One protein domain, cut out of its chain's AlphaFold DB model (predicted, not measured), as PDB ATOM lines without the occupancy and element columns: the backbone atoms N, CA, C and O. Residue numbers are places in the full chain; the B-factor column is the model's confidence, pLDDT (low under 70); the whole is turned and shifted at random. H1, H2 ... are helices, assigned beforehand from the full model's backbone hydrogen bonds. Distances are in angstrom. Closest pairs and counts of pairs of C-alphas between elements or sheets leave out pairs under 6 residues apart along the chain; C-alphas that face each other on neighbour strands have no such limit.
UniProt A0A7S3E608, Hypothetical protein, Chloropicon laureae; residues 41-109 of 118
ATOM      1  N   ARG A  41      -6.740  58.392 316.796       74.31
ATOM      2  CA  ARG A  41      -6.370  57.226 315.971       74.31
ATOM      3  C   ARG A  41      -4.869  56.956 315.893       74.31
ATOM      4  O   ARG A  41      -4.472  55.934 315.333       74.31
ATOM      5  N   PHE A  42      -4.032  57.858 316.401       78.00
ATOM      6  CA  PHE A  42      -2.578  57.726 316.337       78.00
ATOM      7  C   PHE A  42      -2.004  57.281 317.679       78.00
ATOM      8  O   PHE A  42      -2.482  57.674 318.740       78.00
ATOM      9  N   SER A  43      -0.938  56.477 317.639       84.75
ATOM     10  CA  SER A  43      -0.203  56.147 318.859       84.75
ATOM     11  C   SER A  43       0.439  57.407 319.450       84.75
ATOM     12  O   SER A  43       0.787  58.352 318.731       84.75
ATOM     13  N   SER A  44       0.642  57.413 320.768       83.62
ATOM     14  CA  SER A  44       1.306  58.515 321.477       83.62
ATOM     15  C   SER A  44       2.690  58.833 320.899       83.62
ATOM     16  O   SER A  44       3.071  59.998 320.798       83.62
ATOM     17  N   GLU A  45       3.420  57.812 320.445       88.31
ATOM     18  CA  GLU A  45       4.713  57.965 319.779       88.31
ATOM     19  C   GLU A  45       4.596  58.724 318.446       88.31
ATOM     20  O   GLU A  45       5.404  59.609 318.157       88.31
ATOM     21  N   THR A  46       3.578  58.416 317.634       87.50
ATOM     22  CA  THR A  46       3.330  59.117 316.367       87.50
ATOM     23  C   THR A  46       2.968  60.580 316.608       87.50
ATOM     24  O   THR A  46       3.475  61.454 315.903       87.50
ATOM     25  N   LEU A  47       2.153  60.862 317.627       85.75
ATOM     26  CA  LEU A  47       1.796  62.230 318.010       85.75
ATOM     27  C   LEU A  47       3.018  63.029 318.473       85.75
ATOM     28  O   LEU A  47       3.204  64.168 318.048       85.75
ATOM     29  N   LEU A  48       3.891  62.416 319.275       90.12
ATOM     30  CA  LEU A  48       5.128  63.046 319.731       90.12
ATOM     31  C   LEU A  48       6.046  63.401 318.552       90.12
ATOM     32  O   LEU A  48       6.562  64.515 318.479       90.12
ATOM     33  N   LYS A  49       6.220  62.477 317.599       92.06
ATOM     34  CA  LYS A  49       7.022  62.710 316.386       92.06
ATOM     35  C   LYS A  49       6.432  63.820 315.516       92.06
ATOM     36  O   LYS A  49       7.175  64.664 315.013       92.06
ATOM     37  N   ALA A  50       5.109  63.844 315.356       86.75
ATOM     38  CA  ALA A  50       4.419  64.892 314.609       86.75
ATOM     39  C   ALA A  50       4.617  66.269 315.259       86.75
ATOM     40  O   ALA A  50       4.920  67.242 314.569       86.75
ATOM     41  N   GLU A  51       4.522  66.342 316.585       87.25
ATOM     42  CA  GLU A  51       4.729  67.575 317.340       87.25
ATOM     43  C   GLU A  51       6.177  68.074 317.244       87.25
ATOM     44  O   GLU A  51       6.411  69.250 316.959       87.25
ATOM     45  N   GLN A  52       7.162  67.181 317.377       93.44
ATOM     46  CA  GLN A  52       8.577  67.516 317.178       93.44
ATOM     47  C   GLN A  52       8.839  68.060 315.767       93.44
ATOM     48  O   GLN A  52       9.541  69.059 315.595       93.44
ATOM     49  N   TYR A  53       8.245  67.435 314.747       93.00
ATOM     50  CA  TYR A  53       8.375  67.894 313.368       93.00
ATOM     51  C   TYR A  53       7.716  69.262 313.154       93.00
ATOM     52  O   TYR A  53       8.308  70.146 312.533       93.00
ATOM     53  N   ARG A  54       6.526  69.474 313.723       92.56
ATOM     54  CA  ARG A  54       5.820  70.760 313.682       92.56
ATOM     55  C   ARG A  54       6.658  71.874 314.306       92.56
ATOM     56  O   ARG A  54       6.810  72.935 313.704       92.56
ATOM     57  N   GLN A  55       7.229  71.634 315.486       93.69
ATOM     58  CA  GLN A  55       8.092  72.603 316.166       93.69
ATOM     59  C   GLN A  55       9.343  72.927 315.350       93.69
ATOM     60  O   GLN A  55       9.714  74.096 315.240       93.69
ATOM     61  N   LYS A  56       9.963  71.917 314.729       95.12
ATOM     62  CA  LYS A  56      11.106  72.114 313.833       95.12
ATOM     63  C   LYS A  56      10.743  72.980 312.624       95.12
ATOM     64  O   LYS A  56      11.460  73.922 312.307       95.12
ATOM     65  N   LEU A  57       9.614  72.705 311.973       95.88
ATOM     66  CA  LEU A  57       9.173  73.486 310.817       95.88
ATOM     67  C   LEU A  57       8.925  74.956 311.192       95.88
ATOM     68  O   LEU A  57       9.336  75.860 310.465       95.88
ATOM     69  N   LEU A  58       8.298  75.188 312.349       94.12
ATOM     70  CA  LEU A  58       8.041  76.532 312.864       94.12
ATOM     71  C   LEU A  58       9.327  77.276 313.222       94.12
ATOM     72  O   LEU A  58       9.461  78.462 312.921       94.12
ATOM     73  N   SER A  59      10.286  76.606 313.860       94.44
ATOM     74  CA  SER A  59      11.548  77.249 314.224       94.44
ATOM     75  C   SER A  59      12.354  77.633 312.980       94.44
ATOM     76  O   SER A  59      12.862  78.755 312.902       94.44
ATOM     77  N   GLU A  60      12.386  76.770 311.964       95.88
ATOM     78  CA  GLU A  60      13.020  77.054 310.677       95.88
ATOM     79  C   GLU A  60      12.337  78.207 309.932       95.88
ATOM     80  O   GLU A  60      13.021  79.085 309.396       95.88
ATOM     81  N   SER A  61      11.001  78.249 309.900       94.19
ATOM     82  CA  SER A  61      10.271  79.328 309.226       94.19
ATOM     83  C   SER A  61      10.486  80.672 309.918       94.19
ATOM     84  O   SER A  61      10.723  81.676 309.246       94.19
ATOM     85  N   VAL A  62      10.478  80.698 311.254       95.31
ATOM     86  CA  VAL A  62      10.753  81.912 312.036       95.31
ATOM     87  C   VAL A  62      12.188  82.383 311.825       95.31
ATOM     88  O   VAL A  62      12.413  83.578 311.637       95.31
ATOM     89  N   ALA A  63      13.165  81.474 311.816       96.00
ATOM     90  CA  ALA A  63      14.559  81.826 311.557       96.00
ATOM     91  C   ALA A  63      14.739  82.441 310.158       96.00
ATOM     92  O   ALA A  63      15.383  83.482 310.020       96.00
ATOM     93  N   LYS A  64      14.110  81.849 309.133       95.62
ATOM     94  CA  LYS A  64      14.111  82.391 307.765       95.62
ATOM     95  C   LYS A  64      13.449  83.767 307.698       95.62
ATOM     96  O   LYS A  64      14.023  84.678 307.111       95.62
ATOM     97  N   ALA A  65      12.292  83.945 308.335       93.00
ATOM     98  CA  ALA A  65      11.598  85.231 308.372       93.00
ATOM     99  C   ALA A  65      12.449  86.317 309.047       93.00
ATOM    100  O   ALA A  65      12.616  87.400 308.494       93.00
ATOM    101  N   LYS A  66      13.059  86.013 310.200       94.06
ATOM    102  CA  LYS A  66      13.972  86.934 310.896       94.06
ATOM    103  C   LYS A  66      15.154  87.334 310.019       94.06
ATOM    104  O   LYS A  66      15.493  88.512 309.969       94.06
ATOM    105  N   LYS A  67      15.751  86.371 309.313       93.50
ATOM    106  CA  LYS A  67      16.853  86.627 308.384       93.50
ATOM    107  C   LYS A  67      16.427  87.563 307.249       93.50
ATOM    108  O   LYS A  67      17.096  88.562 307.025       93.50
ATOM    109  N   LEU A  68      15.287  87.299 306.608       91.69
ATOM    110  CA  LEU A  68      14.758  88.157 305.541       91.69
ATOM    111  C   LEU A  68      14.503  89.590 306.019       91.69
ATOM    112  O   LEU A  68      14.840  90.542 305.321       91.69
ATOM    113  N   VAL A  69      13.936  89.752 307.216       91.38
ATOM    114  CA  VAL A  69      13.703  91.074 307.812       91.38
ATOM    115  C   VAL A  69      15.025  91.782 308.113       91.38
ATOM    116  O   VAL A  69      15.153  92.972 307.834       91.38
ATOM    117  N   ALA A  70      16.017  91.062 308.641       89.62
ATOM    118  CA  ALA A  70      17.341  91.611 308.925       89.62
ATOM    119  C   ALA A  70      18.075  92.060 307.648       89.62
ATOM    120  O   ALA A  70      18.681  93.125 307.628       89.62
ATOM    121  N   GLU A  71      17.981  91.288 306.566       89.75
ATOM    122  CA  GLU A  71      18.584  91.626 305.268       89.75
ATOM    123  C   GLU A  71      17.895  92.818 304.587       89.75
ATOM    124  O   GLU A  71      18.518  93.518 303.797       89.75
ATOM    125  N   ASN A  72      16.623  93.075 304.907       91.12
ATOM    126  CA  ASN A  72      15.808  94.117 304.277       91.12
ATOM    127  C   ASN A  72      15.420  95.242 305.253       91.12
ATOM    128  O   ASN A  72      14.380  95.883 305.074       91.12
ATOM    129  N   GLN A  73      16.238  95.515 306.278       91.06
ATOM    130  CA  GLN A  73      15.920  96.534 307.290       91.06
ATOM    131  C   GLN A  73      15.647  97.922 306.698       91.06
ATOM    132  O   GLN A  73      14.733  98.601 307.159       91.06
ATOM    133  N   GLY A  74      16.377  98.327 305.654       89.56
ATOM    134  CA  GLY A  74      16.143  99.609 304.977       89.56
ATOM    135  C   GLY A  74      14.742  99.708 304.359       89.56
ATOM    136  O   GLY A  74      14.046 100.705 304.549       89.56
ATOM    137  N   ALA A  75      14.281  98.636 303.705       92.38
ATOM    138  CA  ALA A  75      12.928  98.567 303.157       92.38
ATOM    139  C   ALA A  75      11.870  98.584 304.266       92.38
ATOM    140  O   ALA A  75      10.875  99.297 304.152       92.38
ATOM    141  N   LEU A  76      12.098  97.836 305.352       93.62
ATOM    142  CA  LEU A  76      11.196  97.801 306.501       93.62
ATOM    143  C   LEU A  76      11.044  99.187 307.134       93.62
ATOM    144  O   LEU A  76       9.928  99.609 307.422       93.62
ATOM    145  N   HIS A  77      12.154  99.903 307.318       94.00
ATOM    146  CA  HIS A  77      12.145 101.242 307.890       94.00
ATOM    147  C   HIS A  77      11.374 102.226 307.004       94.00
ATOM    148  O   HIS A  77      10.509 102.944 307.494       94.00
ATOM    149  N   ALA A  78      11.600 102.190 305.688       93.25
ATOM    150  CA  ALA A  78      10.873 103.028 304.739       93.25
ATOM    151  C   ALA A  78       9.361 102.727 304.705       93.25
ATOM    152  O   ALA A  78       8.552 103.647 304.589       93.25
ATOM    153  N   ILE A  79       8.964 101.454 304.831       94.12
ATOM    154  CA  ILE A  79       7.549 101.071 304.958       94.12
ATOM    155  C   ILE A  79       6.974 101.605 306.274       94.12
ATOM    156  O   ILE A  79       5.894 102.189 306.266       94.12
ATOM    157  N   ALA A  80       7.689 101.437 307.389       94.56
ATOM    158  CA  ALA A  80       7.248 101.908 308.700       94.56
ATOM    159  C   ALA A  80       7.069 103.433 308.729       94.56
ATOM    160  O   ALA A  80       6.043 103.913 309.200       94.56
ATOM    161  N   GLU A  81       8.011 104.197 308.170       94.81
ATOM    162  CA  GLU A  81       7.868 105.650 308.050       94.81
ATOM    163  C   GLU A  81       6.652 106.054 307.219       94.81
ATOM    164  O   GLU A  81       5.950 107.000 307.568       94.81
ATOM    165  N   ALA A  82       6.401 105.357 306.112       93.00
ATOM    166  CA  ALA A  82       5.262 105.660 305.263       93.00
ATOM    167  C   ALA A  82       3.929 105.329 305.965       93.00
ATOM    168  O   ALA A  82       2.996 106.126 305.892       93.00
ATOM    169  N   LEU A  83       3.865 104.236 306.734       95.62
ATOM    170  CA  LEU A  83       2.704 103.910 307.574       95.62
ATOM    171  C   LEU A  83       2.491 104.916 308.709       95.62
ATOM    172  O   LEU A  83       1.353 105.230 309.025       95.62
ATOM    173  N   LEU A  84       3.556 105.460 309.301       95.75
ATOM    174  CA  LEU A  84       3.432 106.490 310.337       95.75
ATOM    175  C   LEU A  84       2.847 107.806 309.803       95.75
ATOM    176  O   LEU A  84       2.242 108.551 310.566       95.75
ATOM    177  N   ARG A  85       3.042 108.108 308.514       93.75
ATOM    178  CA  ARG A  85       2.532 109.339 307.887       93.75
ATOM    179  C   ARG A  85       1.119 109.189 307.340       93.75
ATOM    180  O   ARG A  85       0.352 110.141 307.391       93.75
ATOM    181  N   GLU A  86       0.821 108.036 306.752       93.00
ATOM    182  CA  GLU A  86      -0.382 107.834 305.934       93.00
ATOM    183  C   GLU A  86      -1.371 106.834 306.551       93.00
ATOM    184  O   GLU A  86      -2.440 106.612 305.987       93.00
ATOM    185  N   GLU A  87      -1.013 106.222 307.689       91.00
ATOM    186  CA  GLU A  87      -1.736 105.175 308.441       91.00
ATOM    187  C   GLU A  87      -1.931 103.852 307.681       91.00
ATOM    188  O   GLU A  87      -1.909 102.772 308.270       91.00
ATOM    189  N   THR A  88      -2.069 103.913 306.358       93.81
ATOM    190  CA  THR A  88      -2.283 102.780 305.464       93.81
ATOM    191  C   THR A  88      -1.413 102.899 304.217       93.81
ATOM    192  O   THR A  88      -1.057 103.986 303.771       93.81
ATOM    193  N   LEU A  89      -1.055 101.754 303.640       93.38
ATOM    194  CA  LEU A  89      -0.319 101.684 302.383       93.38
ATOM    195  C   LEU A  89      -0.971 100.677 301.453       93.38
ATOM    196  O   LEU A  89      -1.259  99.544 301.834       93.38
ATOM    197  N   GLU A  90      -1.120 101.072 300.194       94.94
ATOM    198  CA  GLU A  90      -1.506 100.151 299.138       94.94
ATOM    199  C   GLU A  90      -0.363  99.170 298.830       94.94
ATOM    200  O   GLU A  90       0.818  99.536 298.802       94.94
ATOM    201  N   GLY A  91      -0.708  97.916 298.524       92.31
ATOM    202  CA  GLY A  91       0.269  96.868 298.213       92.31
ATOM    203  C   GLY A  91       1.220  97.210 297.056       92.31
ATOM    204  O   GLY A  91       2.378  96.789 297.080       92.31
ATOM    205  N   GLY A  92       0.777  98.010 296.076       93.62
ATOM    206  CA  GLY A  92       1.633  98.506 294.989       93.62
ATOM    207  C   GLY A  92       2.801  99.351 295.506       93.62
ATOM    208  O   GLY A  92       3.959  99.072 295.196       93.62
ATOM    209  N   ARG A  93       2.518 100.302 296.404       91.38
ATOM    210  CA  ARG A  93       3.542 101.168 297.008       91.38
ATOM    211  C   ARG A  93       4.516 100.394 297.885       91.38
ATOM    212  O   ARG A  93       5.712 100.677 297.856       91.38
ATOM    213  N   VAL A  94       4.034  99.394 298.620       92.94
ATOM    214  CA  VAL A  94       4.901  98.500 299.404       92.94
ATOM    215  C   VAL A  94       5.896  97.785 298.487       92.94
ATOM    216  O   VAL A  94       7.098  97.777 298.758       92.94
ATOM    217  N   ARG A  95       5.423  97.248 297.355       93.31
ATOM    218  CA  ARG A  95       6.276  96.575 296.365       93.31
ATOM    219  C   ARG A  95       7.336  97.515 295.787       93.31
ATOM    220  O   ARG A  95       8.493  97.118 295.664       93.31
ATOM    221  N   ASP A  96       6.970  98.759 295.493       93.00
ATOM    222  CA  ASP A  96       7.909  99.760 294.978       93.00
ATOM    223  C   ASP A  96       8.970 100.178 296.007       93.00
ATOM    224  O   ASP A  96      10.110 100.466 295.635       93.00
ATOM    225  N   ILE A  97       8.628 100.232 297.300       91.62
ATOM    226  CA  ILE A  97       9.596 100.503 298.376       91.62
ATOM    227  C   ILE A  97      10.601  99.351 298.495       91.62
ATOM    228  O   ILE A  97      11.807  99.601 298.591       91.62
ATOM    229  N   ILE A  98      10.121  98.105 298.444       91.00
ATOM    230  CA  ILE A  98      10.971  96.910 298.515       91.00
ATOM    231  C   ILE A  98      11.920  96.854 297.312       91.00
ATOM    232  O   ILE A  98      13.126  96.713 297.505       91.00
ATOM    233  N   ARG A  99      11.406  97.034 296.084       90.44
ATOM    234  CA  ARG A  99      12.223  96.999 294.857       90.44
ATOM    235  C   ARG A  99      13.367  98.015 294.914       90.44
ATOM    236  O   ARG A  99      14.524  97.633 294.768       90.44
ATOM    237  N   ARG A 100      13.065  99.279 295.225       88.06
ATOM    238  CA  ARG A 100      14.085 100.342 295.307       88.06
ATOM    239  C   ARG A 100      15.174 100.034 296.335       88.06
ATOM    240  O   ARG A 100      16.355 100.205 296.056       88.06
ATOM    241  N   ASN A 101      14.799  99.543 297.515       84.69
ATOM    242  CA  ASN A 101      15.775  99.200 298.554       84.69
ATOM    243  C   ASN A 101      16.630  97.978 298.190       84.69
ATOM    244  O   ASN A 101      17.805  97.932 298.552       84.69
ATOM    245  N   SER A 102      16.073  97.017 297.446       78.38
ATOM    246  CA  SER A 102      16.835  95.862 296.965       78.38
ATOM    247  C   SER A 102      17.894  96.251 295.924       78.38
ATOM    248  O   SER A 102      19.022  95.770 295.990       78.38
ATOM    249  N   GLU A 103      17.588  97.190 295.025       68.94
ATOM    250  CA  GLU A 103      18.516  97.682 293.995       68.94
ATOM    251  C   GLU A 103      19.675  98.497 294.601       68.94
ATOM    252  O   GLU A 103      20.833  98.339 294.207       68.94
ATOM    253  N   HIS A 104      19.406  99.310 295.628       58.31
ATOM    254  CA  HIS A 104      20.442 100.087 296.322       58.31
ATOM    255  C   HIS A 104      21.429  99.230 297.135       58.31
ATOM    256  O   HIS A 104      22.581  99.635 297.316       58.31
ATOM    257  N   HIS A 105      21.027  98.040 297.593       55.50
ATOM    258  CA  HIS A 105      21.926  97.117 298.293       55.50
ATOM    259  C   HIS A 105      22.995  96.505 297.370       55.50
ATOM    260  O   HIS A 105      24.102  96.238 297.838       55.50
ATOM    261  N   PHE A 106      22.715  96.354 296.070       51.97
ATOM    262  CA  PHE A 106      23.697  95.897 295.077       51.97
ATOM    263  C   PHE A 106      24.649  97.011 294.607       51.97
ATOM    264  O   PHE A 106      25.790  96.725 294.250       51.97
ATOM    265  N   GLY A 107      24.223  98.279 294.644       47.16
ATOM    266  CA  GLY A 107      25.040  99.421 294.206       47.16
ATOM    267  C   GLY A 107      26.129  99.866 295.193       47.16
ATOM    268  O   GLY A 107      27.158 100.389 294.777       47.16
ATOM    269  N   ARG A 108      25.963  99.631 296.505       48.00
ATOM    270  CA  ARG A 108      26.966 100.033 297.518       48.00
ATOM    271  C   ARG A 108      28.173  99.096 297.616       48.00
ATOM    272  O   ARG A 108      29.204  99.490 298.153       48.00
ATOM    273  N   SER A 109      28.083  97.873 297.092       46.38
ATOM    274  CA  SER A 109      29.183  96.896 297.145       46.38
ATOM    275  C   SER A 109      30.314  97.192 296.148       46.38
ATOM    276  O   SER A 109      31.416  96.666 296.307       46.38
TER     277      SER A 109
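This is residues 41 to 109 of the 118 residues of the protein "Hypothetical protein" of Chloropicon laureae (UniProt A0A7S3E608). Picture one long, lone helical arm, H1, with a small helical hairpin, H2 and H3, set as a head across its far end. H1 and H2 make a corner like an L; H3 folds back beside H2 and runs on past that corner, which gives the whole an outline close to a T. The printed part has 69 residues with three named helices, in the order H1, H2, H3, and no named strand; the class is all helix. The whole is extended, with a radius of gyration of the C-alphas of 19.0 A, and it is flat, spanning 53 by 34 by 17 A, the arm H1 making the length.

Start at Arg 41 and go along H1, residues 44 to 71. Residues 41 to 70, of which 44 to 70 belong to H1, stand free, and H1 touches no helix. A tight link of one residue, Asn 72, leads to H2, residues 73 to 86. Here H1 and H2 are close but not clearly touching: their closest C-alphas, those of Val 69 and Leu 76, are 7.3 A apart. Their lines are about perpendicular, at 80 degrees. A tight link of four residues then leads to H3, residues 91 to 107. H2 and H3 touch, H2 with residues 74 to 79 alone, and their closest C-alphas, those of Ala 75 and Ile 98, are 5.3 A apart. They form a helical hairpin and run opposite ways at a shallow tilt of 34 degrees, only just short of steep. H1 and H3 are apart. In H1 and H2 every backbone O i to N i+4 pair is within hydrogen-bond range; in H3, 12 of 13 are.

Find C-alpha 44 at (1.306, 58.515, 321.477), where H1 begins; from there it runs 40.7 A to C-alpha 71 at (18.584, 91.626, 305.268). Next look at Gln 73, where H2 begins; it is 19.9 A long and ends at Glu 86. H3 begins at Gly 91 and runs 25.2 A to C-alpha 107 at (25.040, 99.421, 294.206).

The two C-alphas farthest apart are those of Arg 41 and Arg 108, at 57.3 A. Without the residues that stand free, the body has 39 residues and spans 34 by 16 by 13 A, with a radius of gyration of 10.5 A. The printed part has no cut, and neither link is long. In the B-factor column the mean pLDDT of the printed part is 87.5; look at residues 103 to 109 for the low confidence, under 70.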